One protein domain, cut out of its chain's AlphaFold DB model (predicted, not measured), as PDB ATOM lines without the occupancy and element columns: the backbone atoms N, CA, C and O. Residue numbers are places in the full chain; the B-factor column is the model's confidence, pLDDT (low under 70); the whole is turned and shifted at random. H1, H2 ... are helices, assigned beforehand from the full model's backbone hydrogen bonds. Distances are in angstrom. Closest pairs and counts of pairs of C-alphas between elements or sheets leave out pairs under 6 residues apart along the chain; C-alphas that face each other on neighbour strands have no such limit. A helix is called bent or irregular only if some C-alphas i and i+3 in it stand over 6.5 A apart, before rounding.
ATOM      1  N   ILE A   8      26.798  37.672 234.228       78.00
ATOM      2  CA  ILE A   8      26.048  37.929 235.453       78.00
ATOM      3  C   ILE A   8      26.283  36.885 236.549       78.00
ATOM      4  O   ILE A   8      26.234  37.235 237.725       78.00
ATOM      5  N   ILE A   9      26.609  35.638 236.194       79.25
ATOM      6  CA  ILE A   9      26.860  34.564 237.168       79.25
ATOM      7  C   ILE A   9      28.147  34.835 237.952       79.25
ATOM      8  O   ILE A   9      28.226  34.520 239.134       79.25
ATOM      9  N   PHE A  10      29.147  35.457 237.322       75.75
ATOM     10  CA  PHE A  10      30.405  35.812 237.985       75.75
ATOM     11  C   PHE A  10      30.386  37.242 238.533       75.75
ATOM     12  O   PHE A  10      30.805  37.506 239.660       75.75
ATOM     13  N   PHE A  11      29.864  38.176 237.741       81.75
ATOM     14  CA  PHE A  11      29.882  39.596 238.057       81.75
ATOM     15  C   PHE A  11      28.806  40.000 239.074       81.75
ATOM     16  O   PHE A  11      29.053  40.855 239.922       81.75
ATOM     17  N   GLY A  12      27.636  39.356 239.051       82.69
ATOM     18  CA  GLY A  12      26.546  39.611 239.997       82.69
ATOM     19  C   GLY A  12      26.951  39.371 241.457       82.69
ATOM     20  O   GLY A  12      26.818  40.286 242.273       82.69
ATOM     21  N   PRO A  13      27.517  38.200 241.810       86.88
ATOM     22  CA  PRO A  13      28.031  37.954 243.157       86.88
ATOM     23  C   PRO A  13      29.135  38.935 243.569       86.88
ATOM     24  O   PRO A  13      29.158  39.383 244.715       86.88
ATOM     25  N   ALA A  14      30.018  39.319 242.640       85.25
ATOM     26  CA  ALA A  14      31.065  40.305 242.902       85.25
ATOM     27  C   ALA A  14      30.490  41.699 243.221       85.25
ATOM     28  O   ALA A  14      30.978  42.368 244.138       85.25
ATOM     29  N   LEU A  15      29.428  42.119 242.524       86.56
ATOM     30  CA  LEU A  15      28.694  43.349 242.837       86.56
ATOM     31  C   LEU A  15      28.037  43.275 244.218       86.56
ATOM     32  O   LEU A  15      28.200  44.199 245.015       86.56
ATOM     33  N   LEU A  16      27.350  42.173 244.532       87.75
ATOM     34  CA  LEU A  16      26.706  41.987 245.837       87.75
ATOM     35  C   LEU A  16      27.726  42.039 246.979       87.75
ATOM     36  O   LEU A  16      27.548  42.811 247.921       87.75
ATOM     37  N   LEU A  17      28.839  41.311 246.862       89.56
ATOM     38  CA  LEU A  17      29.926  41.354 247.844       89.56
ATOM     39  C   LEU A  17      30.509  42.762 247.989       89.56
ATOM     40  O   LEU A  17      30.700  43.232 249.108       89.56
ATOM     41  N   SER A  18      30.732  43.465 246.878       86.31
ATOM     42  CA  SER A  18      31.245  44.839 246.893       86.31
ATOM     43  C   SER A  18      30.302  45.795 247.628       86.31
ATOM     44  O   SER A  18      30.747  46.588 248.459       86.31
ATOM     45  N   THR A  19      28.992  45.695 247.382       84.88
ATOM     46  CA  THR A  19      27.993  46.504 248.102       84.88
ATOM     47  C   THR A  19      27.919  46.151 249.585       84.88
ATOM     48  O   THR A  19      27.867  47.053 250.419       84.88
ATOM     49  N   LEU A  20      28.004  44.865 249.936       88.44
ATOM     50  CA  LEU A  20      28.008  44.401 251.322       88.44
ATOM     51  C   LEU A  20      29.228  44.937 252.086       88.44
ATOM     52  O   LEU A  20      29.079  45.480 253.177       88.44
ATOM     53  N   VAL A  21      30.422  44.867 251.489       87.19
ATOM     54  CA  VAL A  21      31.657  45.422 252.070       87.19
ATOM     55  C   VAL A  21      31.534  46.930 252.290       87.19
ATOM     56  O   VAL A  21      31.895  47.422 253.361       87.19
ATOM     57  N   LEU A  22      30.983  47.669 251.321       84.88
ATOM     58  CA  LEU A  22      30.758  49.111 251.461       84.88
ATOM     59  C   LEU A  22      29.764  49.442 252.581       84.88
ATOM     60  O   LEU A  22      30.020  50.369 253.349       84.88
ATOM     61  N   LEU A  23      28.669  48.687 252.708       84.31
ATOM     62  CA  LEU A  23      27.678  48.870 253.776       84.31
ATOM     63  C   LEU A  23      28.272  48.589 255.157       84.31
ATOM     64  O   LEU A  23      28.059  49.366 256.087       84.31
ATOM     65  N   ILE A  24      29.062  47.522 255.274       84.75
ATOM     66  CA  ILE A  24      29.773  47.168 256.502       84.75
ATOM     67  C   ILE A  24      30.771  48.275 256.872       84.75
ATOM     68  O   ILE A  24      30.762  48.785 257.989       84.75
ATOM     69  N   MET A  25      31.604  48.724 255.932       81.25
ATOM     70  CA  MET A  25      32.538  49.826 256.196       81.25
ATOM     71  C   MET A  25      31.820  51.136 256.542       81.25
ATOM     72  O   MET A  25      32.325  51.919 257.349       81.25
ATOM     73  N   ALA A  26      30.650  51.392 255.952       77.38
ATOM     74  CA  ALA A  26      29.836  52.557 256.274       77.38
ATOM     75  C   ALA A  26      29.241  52.475 257.688       77.38
ATOM     76  O   ALA A  26      29.267  53.479 258.400       77.38
ATOM     77  N   SER A  27      28.768  51.302 258.125       74.25
ATOM     78  CA  SER A  27      28.184  51.118 259.462       74.25
ATOM     79  C   SER A  27      29.225  51.203 260.581       74.25
ATOM     80  O   SER A  27      28.932  51.720 261.658       74.25
ATOM     81  N   PHE A  28      30.470  50.797 260.317       69.81
ATOM     82  CA  PHE A  28      31.573  50.905 261.278       69.81
ATOM     83  C   PHE A  28      32.220  52.305 261.354       69.81
ATOM     84  O   PHE A  28      33.073  52.546 262.213       69.81
ATOM     85  N   ARG A  29      31.823  53.275 260.513       67.56
ATOM     86  CA  ARG A  29      32.366  54.654 260.529       67.56
ATOM     87  C   ARG A  29      31.756  55.515 261.643       67.56
ATOM     88  O   ARG A  29      31.150  56.552 261.394       67.56
ATOM     89  N   ASN A  30      32.037  55.169 262.895       58.72
ATOM     90  CA  ASN A  30      31.738  56.001 264.068       58.72
ATOM     91  C   ASN A  30      32.811  57.087 264.302       58.72
ATOM     92  O   ASN A  30      33.401  57.191 265.376       58.72
ATOM     93  N   ARG A  31      33.103  57.919 263.290       60.56
ATOM     94  CA  ARG A  31      34.034  59.057 263.446       60.56
ATOM     95  C   ARG A  31      33.256  60.330 263.777       60.56
ATOM     96  O   ARG A  31      32.820  61.054 262.875       60.56
ATOM     97  N   LYS A  32      33.075  60.569 265.080       56.94
ATOM     98  CA  LYS A  32      32.378  61.741 265.633       56.94
ATOM     99  C   LYS A  32      33.097  63.068 265.322       56.94
ATOM    100  O   LYS A  32      32.408  64.054 265.098       56.94
ATOM    101  N   ASP A  33      34.417  63.045 265.096       59.09
ATOM    102  CA  ASP A  33      35.234  64.275 264.998       59.09
ATOM    103  C   ASP A  33      35.842  64.570 263.611       59.09
ATOM    104  O   ASP A  33      36.683  65.453 263.463       59.09
ATOM    105  N   ALA A  34      35.443  63.852 262.555       64.75
ATOM    106  CA  ALA A  34      35.959  64.121 261.207       64.75
ATOM    107  C   ALA A  34      35.162  65.230 260.491       64.75
ATOM    108  O   ALA A  34      33.937  65.127 260.356       64.75
ATOM    109  N   THR A  35      35.863  66.244 259.964       74.00
ATOM    110  CA  THR A  35      35.307  67.281 259.072       74.00
ATOM    111  C   THR A  35      34.569  66.651 257.886       74.00
ATOM    112  O   THR A  35      34.956  65.586 257.398       74.00
ATOM    113  N   ILE A  36      33.520  67.318 257.390       76.50
ATOM    114  CA  ILE A  36      32.702  66.864 256.248       76.50
ATOM    115  C   ILE A  36      33.589  66.520 255.041       76.50
ATOM    116  O   ILE A  36      33.421  65.462 254.437       76.50
ATOM    117  N   LEU A  37      34.595  67.352 254.753       73.75
ATOM    118  CA  LEU A  37      35.547  67.128 253.668       73.75
ATOM    119  C   LEU A  37      36.359  65.833 253.847       73.75
ATOM    120  O   LEU A  37      36.421  65.020 252.928       73.75
ATOM    121  N   ASN A  38      36.903  65.582 255.042       78.38
ATOM    122  CA  ASN A  38      37.638  64.345 255.336       78.38
ATOM    123  C   ASN A  38      36.742  63.109 255.206       78.38
ATOM    124  O   ASN A  38      37.169  62.086 254.675       78.38
ATOM    125  N   LYS A  39      35.470  63.206 255.617       80.56
ATOM    126  CA  LYS A  39      34.505  62.114 255.429       80.56
ATOM    127  C   LYS A  39      34.261  61.820 253.947       80.56
ATOM    128  O   LYS A  39      34.154  60.647 253.583       80.56
ATOM    129  N   VAL A  40      34.189  62.838 253.096       82.19
ATOM    130  CA  VAL A  40      34.012  62.647 251.650       82.19
ATOM    131  C   VAL A  40      35.278  62.096 250.996       82.19
ATOM    132  O   VAL A  40      35.177  61.155 250.217       82.19
ATOM    133  N   ILE A  41      36.465  62.587 251.364       82.88
ATOM    134  CA  ILE A  41      37.745  62.077 250.842       82.88
ATOM    135  C   ILE A  41      37.949  60.606 251.222       82.88
ATOM    136  O   ILE A  41      38.317  59.795 250.374       82.88
ATOM    137  N   ASP A  42      37.679  60.230 252.471       83.19
ATOM    138  CA  ASP A  42      37.787  58.831 252.899       83.19
ATOM    139  C   ASP A  42      36.761  57.945 252.183       83.19
ATOM    140  O   ASP A  42      37.076  56.823 251.785       83.19
ATOM    141  N   HIS A  43      35.544  58.452 251.966       83.81
ATOM    142  CA  HIS A  43      34.537  57.737 251.186       83.81
ATOM    143  C   HIS A  43      34.982  57.543 249.731       83.81
ATOM    144  O   HIS A  43      34.857  56.444 249.195       83.81
ATOM    145  N   PHE A  44      35.562  58.576 249.119       86.31
ATOM    146  CA  PHE A  44      36.130  58.508 247.777       86.31
ATOM    147  C   PHE A  44      37.257  57.475 247.687       86.31
ATOM    148  O   PHE A  44      37.247  56.646 246.783       86.31
ATOM    149  N   LYS A  45      38.192  57.450 248.646       86.38
ATOM    150  CA  LYS A  45      39.273  56.447 248.680       86.38
ATOM    151  C   LYS A  45      38.719  55.023 248.717       86.38
ATOM    152  O   LYS A  45      39.116  54.191 247.907       86.38
ATOM    153  N   ILE A  46      37.778  54.751 249.623       85.94
ATOM    154  CA  ILE A  46      37.193  53.412 249.789       85.94
ATOM    155  C   ILE A  46      36.424  52.994 248.530       85.94
ATOM    156  O   ILE A  46      36.641  51.905 248.003       85.94
ATOM    157  N   THR A  47      35.553  53.866 248.019       86.25
ATOM    158  CA  THR A  47      34.763  53.576 246.811       86.25
ATOM    159  C   THR A  47      35.645  53.418 245.575       86.25
ATOM    160  O   THR A  47      35.353  52.561 244.750       86.25
ATOM    161  N   SER A  48      36.756  54.156 245.475       89.06
ATOM    162  CA  SER A  48      37.745  54.006 244.397       89.06
ATOM    163  C   SER A  48      38.456  52.654 244.434       89.06
ATOM    164  O   SER A  48      38.663  52.053 243.384       89.06
ATOM    165  N   ILE A  49      38.809  52.147 245.622       89.25
ATOM    166  CA  ILE A  49      39.422  50.815 245.766       89.25
ATOM    167  C   ILE A  49      38.436  49.735 245.312       89.25
ATOM    168  O   ILE A  49      38.789  48.876 244.508       89.25
ATOM    169  N   VAL A  50      37.187  49.805 245.781       87.75
ATOM    170  CA  VAL A  50      36.134  48.851 245.394       87.75
ATOM    171  C   VAL A  50      35.853  48.924 243.893       87.75
ATOM    172  O   VAL A  50      35.782  47.892 243.228       87.75
ATOM    173  N   PHE A  51      35.767  50.133 243.338       89.62
ATOM    174  CA  PHE A  51      35.621  50.346 241.901       89.62
ATOM    175  C   PHE A  51      36.795  49.744 241.118       89.62
ATOM    176  O   PHE A  51      36.573  49.017 240.154       89.62
ATOM    177  N   GLY A  52      38.033  49.951 241.570       88.88
ATOM    178  CA  GLY A  52      39.223  49.352 240.963       88.88
ATOM    179  C   GLY A  52      39.184  47.821 240.948       88.88
ATOM    180  O   GLY A  52      39.487  47.215 239.923       88.88
ATOM    181  N   ILE A  53      38.743  47.186 242.038       89.56
ATOM    182  CA  ILE A  53      38.567  45.724 242.097       89.56
ATOM    183  C   ILE A  53      37.528  45.262 241.067       89.56
ATOM    184  O   ILE A  53      37.779  44.315 240.321       89.56
ATOM    185  N   LEU A  54      36.386  45.953 240.969       89.00
ATOM    186  CA  LEU A  54      35.352  45.646 239.975       89.00
ATOM    187  C   LEU A  54      35.861  45.814 238.536       89.00
ATOM    188  O   LEU A  54      35.530  44.997 237.676       89.00
ATOM    189  N   LEU A  55      36.705  46.815 238.273       89.88
ATOM    190  CA  LEU A  55      37.345  46.996 236.969       89.88
ATOM    191  C   LEU A  55      38.296  45.851 236.622       89.88
ATOM    192  O   LEU A  55      38.275  45.373 235.491       89.88
ATOM    193  N   VAL A  56      39.097  45.377 237.578       88.94
ATOM    194  CA  VAL A  56      39.972  44.211 237.368       88.94
ATOM    195  C   VAL A  56      39.139  42.965 237.058       88.94
ATOM    196  O   VAL A  56      39.471  42.209 236.147       88.94
ATOM    197  N   ILE A  57      38.018  42.770 237.753       86.75
ATOM    198  CA  ILE A  57      37.092  41.657 237.499       86.75
ATOM    199  C   ILE A  57      36.477  41.750 236.092       86.75
ATOM    200  O   ILE A  57      36.431  40.748 235.370       86.75
ATOM    201  N   LEU A  58      36.036  42.942 235.674       86.50
ATOM    202  CA  LEU A  58      35.522  43.176 234.319       86.50
ATOM    203  C   LEU A  58      36.599  42.941 233.256       86.50
ATOM    204  O   LEU A  58      36.331  42.291 232.248       86.50
ATOM    205  N   TRP A  59      37.827  43.392 233.507       84.81
ATOM    206  CA  TRP A  59      38.965  43.161 232.624       84.81
ATOM    207  C   TRP A  59      39.239  41.668 232.430       84.81
ATOM    208  O   TRP A  59      39.386  41.203 231.302       84.81
ATOM    209  N   LEU A  60      39.257  40.889 233.514       84.12
ATOM    210  CA  LEU A  60      39.433  39.431 233.453       84.12
ATOM    211  C   LEU A  60      38.259  38.714 232.768       84.12
ATOM    212  O   LEU A  60      38.406  37.579 232.307       84.12
ATOM    213  N   SER A  61      37.103  39.373 232.686       82.19
ATOM    214  CA  SER A  61      35.908  38.866 232.010       82.19
ATOM    215  C   SER A  61      35.904  39.126 230.502       82.19
ATOM    216  O   SER A  61      35.058  38.550 229.805       82.19
ATOM    217  N   LEU A  62      36.830  39.948 229.994       79.44
ATOM    218  CA  LEU A  62      37.009  40.141 228.560       79.44
ATOM    219  C   LEU A  62      37.522  38.850 227.913       79.44
ATOM    220  O   LEU A  62      38.375  38.146 228.471       79.44
ATOM    221  N   PRO A  63      37.020  38.512 226.718       71.44
ATOM    222  CA  PRO A  63      37.513  37.354 226.008       71.44
ATOM    223  C   PRO A  63      38.986  37.585 225.644       71.44
ATOM    224  O   PRO A  63      39.337  38.551 224.976       71.44
ATOM    225  N   SER A  64      39.859  36.667 226.067       62.56
ATOM    226  CA  SER A  64      41.302  36.683 225.773       62.56
ATOM    227  C   SER A  64      41.619  36.368 224.301       62.56
ATOM    228  O   SER A  64      42.758  36.045 223.967       62.56
ATOM    229  N   THR A  65      40.607  36.368 223.429       55.00
ATOM    230  CA  THR A  65      40.738  35.942 222.043       55.00
ATOM    231  C   THR A  65      41.683  36.873 221.280       55.00
ATOM    232  O   THR A  65      41.567  38.095 221.386       55.00
ATOM    233  N   PRO A  66      42.565  36.320 220.424       49.81
ATOM    234  CA  PRO A  66      43.397  37.099 219.506       49.81
ATOM    235  C   PRO A  66      42.600  37.959 218.520       49.81
ATOM    236  O   PRO A  66      43.199  38.769 217.830       49.81
ATOM    237  N   SER A  67      41.270  37.815 218.467       47.94
ATOM    238  CA  SER A  67      40.359  38.515 217.557       47.94
ATOM    239  C   SER A  67      40.479  40.043 217.579       47.94
ATOM    240  O   SER A  67      40.067  40.685 216.622       47.94
ATOM    241  N   LEU A  68      41.032  40.629 218.649       48.62
ATOM    242  CA  LEU A  68      41.342  42.062 218.740       48.62
ATOM    243  C   LEU A  68      42.784  42.417 218.320       48.62
ATOM    244  O   LEU A  68      43.050  43.571 218.001       48.62
ATOM    245  N   LYS A  69      43.723  41.460 218.342       48.09
ATOM    246  CA  LYS A  69      45.155  41.665 218.025       48.09
ATOM    247  C   LYS A  69      45.506  41.350 216.578       48.09
ATOM    248  O   LYS A  69      46.370  41.994 215.997       48.09
ATOM    249  N   SER A  70      44.836  40.377 215.997       48.38
ATOM    250  CA  SER A  70      44.836  40.141 214.572       48.38
ATOM    251  C   SER A  70      43.400  39.819 214.224       48.38
ATOM    252  O   SER A  70      42.814  38.886 214.771       48.38
ATOM    253  N   PHE A  71      42.819  40.604 213.319       53.06
ATOM    254  CA  PHE A  71      41.758  40.083 212.473       53.06
ATOM    255  C   PHE A  71      42.226  38.694 212.034       53.06
ATOM    256  O   PHE A  71      43.202  38.588 211.292       53.06
ATOM    257  N   GLY A  72      41.621  37.637 212.580       48.88
ATOM    258  CA  GLY A  72      41.884  36.252 212.210       48.88
ATOM    259  C   GLY A  72      41.291  36.023 210.832       48.88
ATOM    260  O   GLY A  72      40.323  35.283 210.676       48.88
ATOM    261  N   TYR A  73      41.799  36.771 209.857       53.66
ATOM    262  CA  TYR A  73      41.519  36.559 208.462       53.66
ATOM    263  C   TYR A  73      42.068  35.171 208.143       53.66
ATOM    264  O   TYR A  73      43.202  34.883 208.543       53.66
ATOM    265  N   PRO A  74      41.277  34.295 207.506       55.78
ATOM    266  CA  PRO A  74      41.731  32.959 207.155       55.78
ATOM    267  C   PRO A  74      43.063  33.078 206.415       55.78
ATOM    268  O   PRO A  74      43.145  33.702 205.357       55.78
ATOM    269  N   THR A  75      44.126  32.536 207.004       58.00
ATOM    270  CA  THR A  75      45.465  32.570 206.406       58.00
ATOM    271  C   THR A  75      45.606  31.500 205.327       58.00
ATOM    272  O   THR A  75      46.541  31.554 204.530       58.00
ATOM    273  N   THR A  76      44.662  30.551 205.258       59.22
ATOM    274  CA  THR A  76      44.647  29.472 204.270       59.22
ATOM    275  C   THR A  76      43.271  29.276 203.625       59.22
ATOM    276  O   THR A  76      42.227  29.401 204.260       59.22
ATOM    277  N   ILE A  77      43.259  28.912 202.337       58.12
ATOM    278  CA  ILE A  77      42.041  28.619 201.549       58.12
ATOM    279  C   ILE A  77      41.267  27.411 202.124       58.12
ATOM    280  O   ILE A  77      40.064  27.271 201.910       58.12
ATOM    281  N   ALA A  78      41.943  26.543 202.885       59.19
ATOM    282  CA  ALA A  78      41.350  25.379 203.538       59.19
ATOM    283  C   ALA A  78      40.358  25.749 204.658       59.19
ATOM    284  O   ALA A  78      39.381  25.027 204.853       59.19
ATOM    285  N   ASP A  79      40.546  26.893 205.325       55.38
ATOM    286  CA  ASP A  79      39.623  27.387 206.360       55.38
ATOM    287  C   ASP A  79      38.287  27.881 205.777       55.38
ATOM    288  O   ASP A  79      37.279  27.923 206.480       55.38
ATOM    289  N   ILE A  80      38.270  28.221 204.483       56.69
ATOM    290  CA  ILE A  80      37.101  28.750 203.760       56.69
ATOM    291  C   ILE A  80      36.315  27.622 203.070       56.69
ATOM    292  O   ILE A  80      35.114  27.739 202.862       56.69
ATOM    293  N   LYS A  81      36.968  26.503 202.726       60.81
ATOM    294  CA  LYS A  81      36.365  25.429 201.913       60.81
ATOM    295  C   LYS A  81      35.320  24.565 202.629       60.81
ATOM    296  O   LYS A  81      34.701  23.729 201.978       60.81
ATOM    297  N   GLY A  82      35.129  24.733 203.936       67.75
ATOM    298  CA  GLY A  82      34.099  24.024 204.689       67.75
ATOM    299  C   GLY A  82      33.116  24.996 205.327       67.75
ATOM    300  O   GLY A  82      33.486  25.681 206.280       67.75
ATOM    301  N   ASP A  83      31.860  24.991 204.874       68.25
ATOM    302  CA  ASP A  83      30.774  25.820 205.423       68.25
ATOM    303  C   ASP A  83      30.681  25.715 206.958       68.25
ATOM    304  O   ASP A  83      30.474  26.706 207.656       68.25
ATOM    305  N   ALA A  84      30.932  24.522 207.510       72.50
ATOM    306  CA  ALA A  84      30.951  24.271 208.951       72.50
ATOM    307  C   ALA A  84      32.090  24.999 209.696       72.50
ATOM    308  O   ALA A  84      31.889  25.481 210.814       72.50
ATOM    309  N   ASN A  85      33.279  25.112 209.094       67.75
ATOM    310  CA  ASN A  85      34.413  25.819 209.697       67.75
ATOM    311  C   ASN A  85      34.187  27.330 209.692       67.75
ATOM    312  O   ASN A  85      34.457  27.995 210.695       67.75
ATOM    313  N   MET A  86      33.626  27.853 208.601       73.12
ATOM    314  CA  MET A  86      33.280  29.265 208.483       73.12
ATOM    315  C   MET A  86      32.156  29.651 209.456       73.12
ATOM    316  O   MET A  86      32.256  30.663 210.151       73.12
ATOM    317  N   LEU A  87      31.134  28.799 209.599       79.06
ATOM    318  CA  LEU A  87      30.058  28.996 210.572       79.06
ATOM    319  C   LEU A  87      30.587  29.003 212.015       79.06
ATOM    320  O   LEU A  87      30.247  29.898 212.791       79.06
ATOM    321  N   ARG A  88      31.463  28.054 212.370       77.00
ATOM    322  CA  ARG A  88      32.084  27.993 213.704       77.00
ATOM    323  C   ARG A  88      32.926  29.236 213.997       77.00
ATOM    324  O   ARG A  88      32.896  29.752 215.116       77.00
ATOM    325  N   LEU A  89      33.646  29.737 212.995       74.38
ATOM    326  CA  LEU A  89      34.432  30.962 213.104       74.38
ATOM    327  C   LEU A  89      33.526  32.169 213.394       74.38
ATOM    328  O   LEU A  89      33.748  32.873 214.382       74.38
ATOM    329  N   PHE A  90      32.460  32.361 212.613       77.81
ATOM    330  CA  PHE A  90      31.504  33.450 212.835       77.81
ATOM    331  C   PHE A  90      30.784  33.357 214.181       77.81
ATOM    332  O   PHE A  90      30.624  34.374 214.855       77.81
ATOM    333  N   GLN A  91      30.405  32.156 214.621       80.94
ATOM    334  CA  GLN A  91      29.814  31.950 215.945       80.94
ATOM    335  C   GLN A  91      30.786  32.335 217.068       80.94
ATOM    336  O   GLN A  91      30.389  33.008 218.022       80.94
ATOM    337  N   SER A  92      32.068  31.973 216.940       75.38
ATOM    338  CA  SER A  92      33.090  32.353 217.922       75.38
ATOM    339  C   SER A  92      33.289  33.870 217.998       75.38
ATOM    340  O   SER A  92      33.407  34.425 219.094       75.38
ATOM    341  N   TYR A  93      33.239  34.558 216.852       75.50
ATOM    342  CA  TYR A  93      33.329  36.015 216.791       75.50
ATOM    343  C   TYR A  93      32.112  36.694 217.390       75.50
ATOM    344  O   TYR A  93      32.269  37.588 218.219       75.50
ATOM    345  N   ASN A  94      30.911  36.253 217.017       81.19
ATOM    346  CA  ASN A  94      29.681  36.837 217.531       81.19
ATOM    347  C   ASN A  94      29.655  36.763 219.064       81.19
ATOM    348  O   ASN A  94      29.434  37.758 219.746       81.19
ATOM    349  N   LYS A  95      30.030  35.609 219.618       80.31
ATOM    350  CA  LYS A  95      30.129  35.400 221.064       80.31
ATOM    351  C   LYS A  95      31.169  36.300 221.740       80.31
ATOM    352  O   LYS A  95      30.916  36.825 222.822       80.31
ATOM    353  N   ALA A  96      32.325  36.522 221.112       78.56
ATOM    354  CA  ALA A  96      33.336  37.446 221.627       78.56
ATOM    355  C   ALA A  96      32.865  38.913 221.594       78.56
ATOM    356  O   ALA A  96      33.116  39.656 222.548       78.56
ATOM    357  N   ILE A  97      32.166  39.324 220.531       82.19
ATOM    358  CA  ILE A  97      31.602  40.674 220.389       82.19
ATOM    359  C   ILE A  97      30.523  40.912 221.443       82.19
ATOM    360  O   ILE A  97      30.609  41.900 222.169       82.19
ATOM    361  N   VAL A  98      29.563  39.991 221.578       84.31
ATOM    362  CA  VAL A  98      28.492  40.076 222.584       84.31
ATOM    363  C   VAL A  98      29.088  40.195 223.985       84.31
ATOM    364  O   VAL A  98      28.760  41.130 224.712       84.31
ATOM    365  N   ARG A  99      30.066  39.347 224.329       82.00
ATOM    366  CA  ARG A  99      30.746  39.422 225.630       82.00
ATOM    367  C   ARG A  99      31.455  40.759 225.856       82.00
ATOM    368  O   ARG A  99      31.436  41.290 226.962       82.00
ATOM    369  N   THR A 100      32.096  41.302 224.826       83.81
ATOM    370  CA  THR A 100      32.782  42.599 224.918       83.81
ATOM    371  C   THR A 100      31.780  43.737 225.110       83.81
ATOM    372  O   THR A 100      32.017  44.621 225.931       83.81
ATOM    373  N   ALA A 101      30.645  43.694 224.407       85.56
ATOM    374  CA  ALA A 101      29.569  44.668 224.550       85.56
ATOM    375  C   ALA A 101      28.950  44.633 225.957       85.56
ATOM    376  O   ALA A 101      28.772  45.685 226.566       85.56
ATOM    377  N   GLU A 102      28.707  43.442 226.512       84.94
ATOM    378  CA  GLU A 102      28.230  43.279 227.891       84.94
ATOM    379  C   GLU A 102      29.210  43.872 228.912       84.94
ATOM    380  O   GLU A 102      28.813  44.646 229.785       84.94
ATOM    381  N   VAL A 103      30.503  43.549 228.796       87.50
ATOM    382  CA  VAL A 103      31.538  44.092 229.691       87.50
ATOM    383  C   VAL A 103      31.609  45.616 229.579       87.50
ATOM    384  O   VAL A 103      31.697  46.300 230.599       87.50
ATOM    385  N   LEU A 104      31.531  46.157 228.361       88.12
ATOM    386  CA  LEU A 104      31.540  47.599 228.124       88.12
ATOM    387  C   LEU A 104      30.312  48.284 228.736       88.12
ATOM    388  O   LEU A 104      30.451  49.332 229.364       88.12
ATOM    389  N   GLN A 105      29.125  47.691 228.601       89.75
ATOM    390  CA  GLN A 105      27.899  48.208 229.207       89.75
ATOM    391  C   GLN A 105      28.032  48.303 230.733       89.75
ATOM    392  O   GLN A 105      27.722  49.343 231.317       89.75
ATOM    393  N   TRP A 106      28.541  47.251 231.382       88.56
ATOM    394  CA  TRP A 106      28.764  47.253 232.831       88.56
ATOM    395  C   TRP A 106      29.852  48.229 233.266       88.56
ATOM    396  O   TRP A 106      29.691  48.911 234.280       88.56
ATOM    397  N   PHE A 107      30.932  48.335 232.492       91.12
ATOM    398  CA  PHE A 107      31.979  49.324 232.714       91.12
ATOM    399  C   PHE A 107      31.413  50.747 232.694       91.12
ATOM    400  O   PHE A 107      31.625  51.497 233.644       91.12
ATOM    401  N   LEU A 108      30.664  51.102 231.645       92.75
ATOM    402  CA  LEU A 108      30.072  52.432 231.496       92.75
ATOM    403  C   LEU A 108      29.106  52.736 232.638       92.75
ATOM    404  O   LEU A 108      29.196  53.799 233.244       92.75
ATOM    405  N   PHE A 109      28.234  51.786 232.976       92.31
ATOM    406  CA  PHE A 109      27.300  51.946 234.086       92.31
ATOM    407  C   PHE A 109      28.023  52.219 235.411       92.31
ATOM    408  O   PHE A 109      27.729  53.209 236.084       92.31
ATOM    409  N   LEU A 110      29.003  51.381 235.768       90.44
ATOM    410  CA  LEU A 110      29.766  51.551 237.003       90.44
ATOM    411  C   LEU A 110      30.567  52.849 237.013       90.44
ATOM    412  O   LEU A 110      30.599  53.531 238.036       90.44
ATOM    413  N   PHE A 111      31.205  53.185 235.894       91.88
ATOM    414  CA  PHE A 111      32.001  54.396 235.768       91.88
ATOM    415  C   PHE A 111      31.130  55.637 235.945       91.88
ATOM    416  O   PHE A 111      31.434  56.475 236.790       91.88
ATOM    417  N   THR A 112      30.019  55.740 235.211       93.19
ATOM    418  CA  THR A 112      29.090  56.872 235.320       93.19
ATOM    419  C   THR A 112      28.524  56.987 236.730       93.19
ATOM    420  O   THR A 112      28.499  58.083 237.290       93.19
ATOM    421  N   TRP A 113      28.122  55.868 237.335       89.81
ATOM    422  CA  TRP A 113      27.610  55.852 238.702       89.81
ATOM    423  C   TRP A 113      28.651  56.325 239.727       89.81
ATOM    424  O   TRP A 113      28.398  57.250 240.506       89.81
ATOM    425  N   TRP A 114      29.841  55.722 239.724       90.12
ATOM    426  CA  TRP A 114      30.933  56.079 240.632       90.12
ATOM    427  C   TRP A 114      31.390  57.533 240.438       90.12
ATOM    428  O   TRP A 114      31.616  58.255 241.412       90.12
ATOM    429  N   PHE A 115      31.463  57.993 239.190       90.38
ATOM    430  CA  PHE A 115      31.860  59.355 238.855       90.38
ATOM    431  C   PHE A 115      30.840  60.385 239.355       90.38
ATOM    432  O   PHE A 115      31.214  61.342 240.036       90.38
ATOM    433  N   LEU A 116      29.546  60.169 239.092       91.31
ATOM    434  CA  LEU A 116      28.477  61.064 239.549       91.31
ATOM    435  C   LEU A 116      28.393  61.121 241.076       91.31
ATOM    436  O   LEU A 116      28.311  62.209 241.646       91.31
ATOM    437  N   THR A 117      28.444  59.970 241.749       87.00
ATOM    438  CA  THR A 117      28.392  59.907 243.221       87.00
ATOM    439  C   THR A 117      29.590  60.606 243.864       87.00
ATOM    440  O   THR A 117      29.422  61.358 244.826       87.00
ATOM    441  N   THR A 118      30.780  60.444 243.286       86.88
ATOM    442  CA  THR A 118      31.991  61.156 243.712       86.88
ATOM    443  C   THR A 118      31.849  62.665 243.540       86.88
ATOM    444  O   THR A 118      32.070  63.416 244.494       86.88
ATOM    445  N   LEU A 119      31.455  63.122 242.347       88.12
ATOM    446  CA  LEU A 119      31.283  64.547 242.067       88.12
ATOM    447  C   LEU A 119      30.253  65.182 242.998       88.12
ATOM    448  O   LEU A 119      30.508  66.244 243.562       88.12
ATOM    449  N   PHE A 120      29.118  64.516 243.204       87.56
ATOM    450  CA  PHE A 120      28.068  65.000 244.092       87.56
ATOM    451  C   PHE A 120      28.543  65.078 245.549       87.56
ATOM    452  O   PHE A 120      28.280  66.065 246.238       87.56
ATOM    453  N   GLY A 121      29.298  64.076 246.011       84.12
ATOM    454  CA  GLY A 121      29.905  64.076 247.342       84.12
ATOM    455  C   GLY A 121      30.857  65.255 247.547       84.12
ATOM    456  O   GLY A 121      30.755  65.968 248.548       84.12
ATOM    457  N   ILE A 122      31.747  65.502 246.582       84.50
ATOM    458  CA  ILE A 122      32.721  66.602 246.639       84.50
ATOM    459  C   ILE A 122      32.020  67.964 246.552       84.50
ATOM    460  O   ILE A 122      32.307  68.847 247.362       84.50
ATOM    461  N   ALA A 123      31.071  68.134 245.629       86.12
ATOM    462  CA  ALA A 123      30.328  69.383 245.458       86.12
ATOM    463  C   ALA A 123      29.558  69.771 246.731       86.12
ATOM    464  O   ALA A 123      29.597  70.927 247.161       86.12
ATOM    465  N   ASN A 124      28.912  68.799 247.383       84.00
ATOM    466  CA  ASN A 124      28.214  69.034 248.645       84.00
ATOM    467  C   ASN A 124      29.168  69.353 249.800       84.00
ATOM    468  O   ASN A 124      28.855  70.226 250.615       84.00
ATOM    469  N   ALA A 125      30.329  68.695 249.871       82.69
ATOM    470  CA  ALA A 125      31.346  69.025 250.868       82.69
ATOM    471  C   ALA A 125      31.849  70.462 250.698       82.69
ATOM    472  O   ALA A 125      31.891  71.205 251.675       82.69
ATOM    473  N   TYR A 126      32.146  70.871 249.463       81.25
ATOM    474  CA  TYR A 126      32.611  72.222 249.155       81.25
ATOM    475  C   TYR A 126      31.562  73.291 249.500       81.25
ATOM    476  O   TYR A 126      31.874  74.294 250.142       81.25
ATOM    477  N   LYS A 127      30.290  73.057 249.145       82.94
ATOM    478  CA  LYS A 127      29.183  73.957 249.507       82.94
ATOM    479  C   LYS A 127      29.030  74.096 251.026       82.94
ATOM    480  O   LYS A 127      28.823  75.203 251.519       82.94
ATOM    481  N   SER A 128      29.146  72.987 251.753       76.81
ATOM    482  CA  SER A 128      29.011  72.965 253.215       76.81
ATOM    483  C   SER A 128      30.159  73.695 253.917       76.81
ATOM    484  O   SER A 128      29.931  74.347 254.930       76.81
ATOM    485  N   ASP A 129      31.374  73.623 253.374       70.88
ATOM    486  CA  ASP A 129      32.556  74.307 253.915       70.88
ATOM    487  C   ASP A 129      32.494  75.832 253.697       70.88
ATOM    488  O   ASP A 129      32.744  76.618 254.614       70.88
ATOM    489  N   LYS A 130      32.024  76.264 252.516       68.81
ATOM    490  CA  LYS A 130      31.800  77.686 252.199       68.81
ATOM    491  C   LYS A 130      30.717  78.332 253.074       68.81
ATOM    492  O   LYS A 130      30.850  79.485 253.458       68.81
ATOM    493  N   MET A 131      29.649  77.601 253.405       60.59
ATOM    494  CA  MET A 131      28.598  78.100 254.309       60.59
ATOM    495  C   MET A 131      29.066  78.212 255.766       60.59
ATOM    496  O   MET A 131      28.539  79.031 256.512       60.59
ATOM    497  N   LYS A 132      30.054  77.410 256.177       58.22
ATOM    498  CA  LYS A 132      30.590  77.411 257.546       58.22
ATOM    499  C   LYS A 132      31.609  78.525 257.803       58.22
ATOM    500  O   LYS A 132      31.859  78.850 258.952       58.22
ATOM    501  N   THR A 133      32.201  79.075 256.746       58.38
ATOM    502  CA  THR A 133      33.186  80.170 256.792       58.38
ATOM    503  C   THR A 133      32.555  81.561 256.652       58.38
ATOM    504  O   THR A 133      33.235  82.554 256.882       58.38
ATOM    505  N   SER A 134      31.267  81.646 256.292       53.69
ATOM    506  CA  SER A 134      30.499  82.899 256.194       53.69
ATOM    507  C   SER A 134      29.563  83.166 257.384       53.69
ATOM    508  O   SER A 134      28.781  84.112 257.322       53.69
TER     509      SER A 134
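Overview. This is residues 8 to 134 of the 135 residues of an uncharacterized protein of Sediminibacterium sp. FEMGT703S (UniProt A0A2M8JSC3). One very long helix, H3, makes the length of a thin, rod-like model; H2 folds back beside part of it, nearly parallel to its line, and H1 folds back again along H2, so that the three helices run lengthwise with their centres in a triangle, H2 touching both H1 and H3 while H1 and H3 stay apart. The part of H3 nearest residue 83 reaches past H2, and the long link of residues 61 to 82 runs out along that part to meet the helix's beginning. The printed part has 127 residues with three named helices, H1, H2 and H3 along the chain, and no named strand; the class is all helix. It is extended, with a radius of gyration of the C-alphas of 22.7 A, and its C-alphas span 78 by 29 by 16 A, only just a rod.

Arrangement. Start with H3, residues 83 to 133, and look beside it for H2, residues 36 to 60. The two touch, with 18 pairs of C-alphas within 8 A; the closest are those of Leu 37 and Ala 125, 5.4 A apart. Their lines stand at a shallow tilt of 4 degrees, and they run opposite ways, a helical hairpin. Now go outward to H1, residues 8 to 27, which touches H2: the closest C-alphas are those of Ser 18 and Val 50, 6.5 A apart. This too is a helical hairpin, at a shallow tilt of 17 degrees, opposite ways. H1 and H3 are apart. In H2 and H3 every O i to N i+4 pair is within hydrogen-bond range; in H1, 14 of 16 are.

Along the chain. Find C-alpha 83 at (30.774, 25.820, 205.423); from there H3 runs 74.8 A to C-alpha 133 at (33.186, 80.170, 256.792). H2 measures 36.3 A from C-alpha 36 to C-alpha 60. H1 begins with C-alpha 8 at (26.048, 37.929, 235.453) and measures 27.5 A to C-alpha 27. H1 is neither bent nor irregular, but only just: C-alphas 10 and 13 are 6.1 A apart.

Size, cuts and confidence. The two C-alphas farthest apart are those of Lys 81 and Ser 134, 79.3 A. The printed part, residues 8 to 134, has no cut. Between H1 and H2 you will find a short link of 8 residues, and between H2 and H3 a long link of 22 residues. The mean pLDDT of the printed part is 77.2; look for values under 70 at residues 28 to 34, 64 to 83, 85 and 130 to 134.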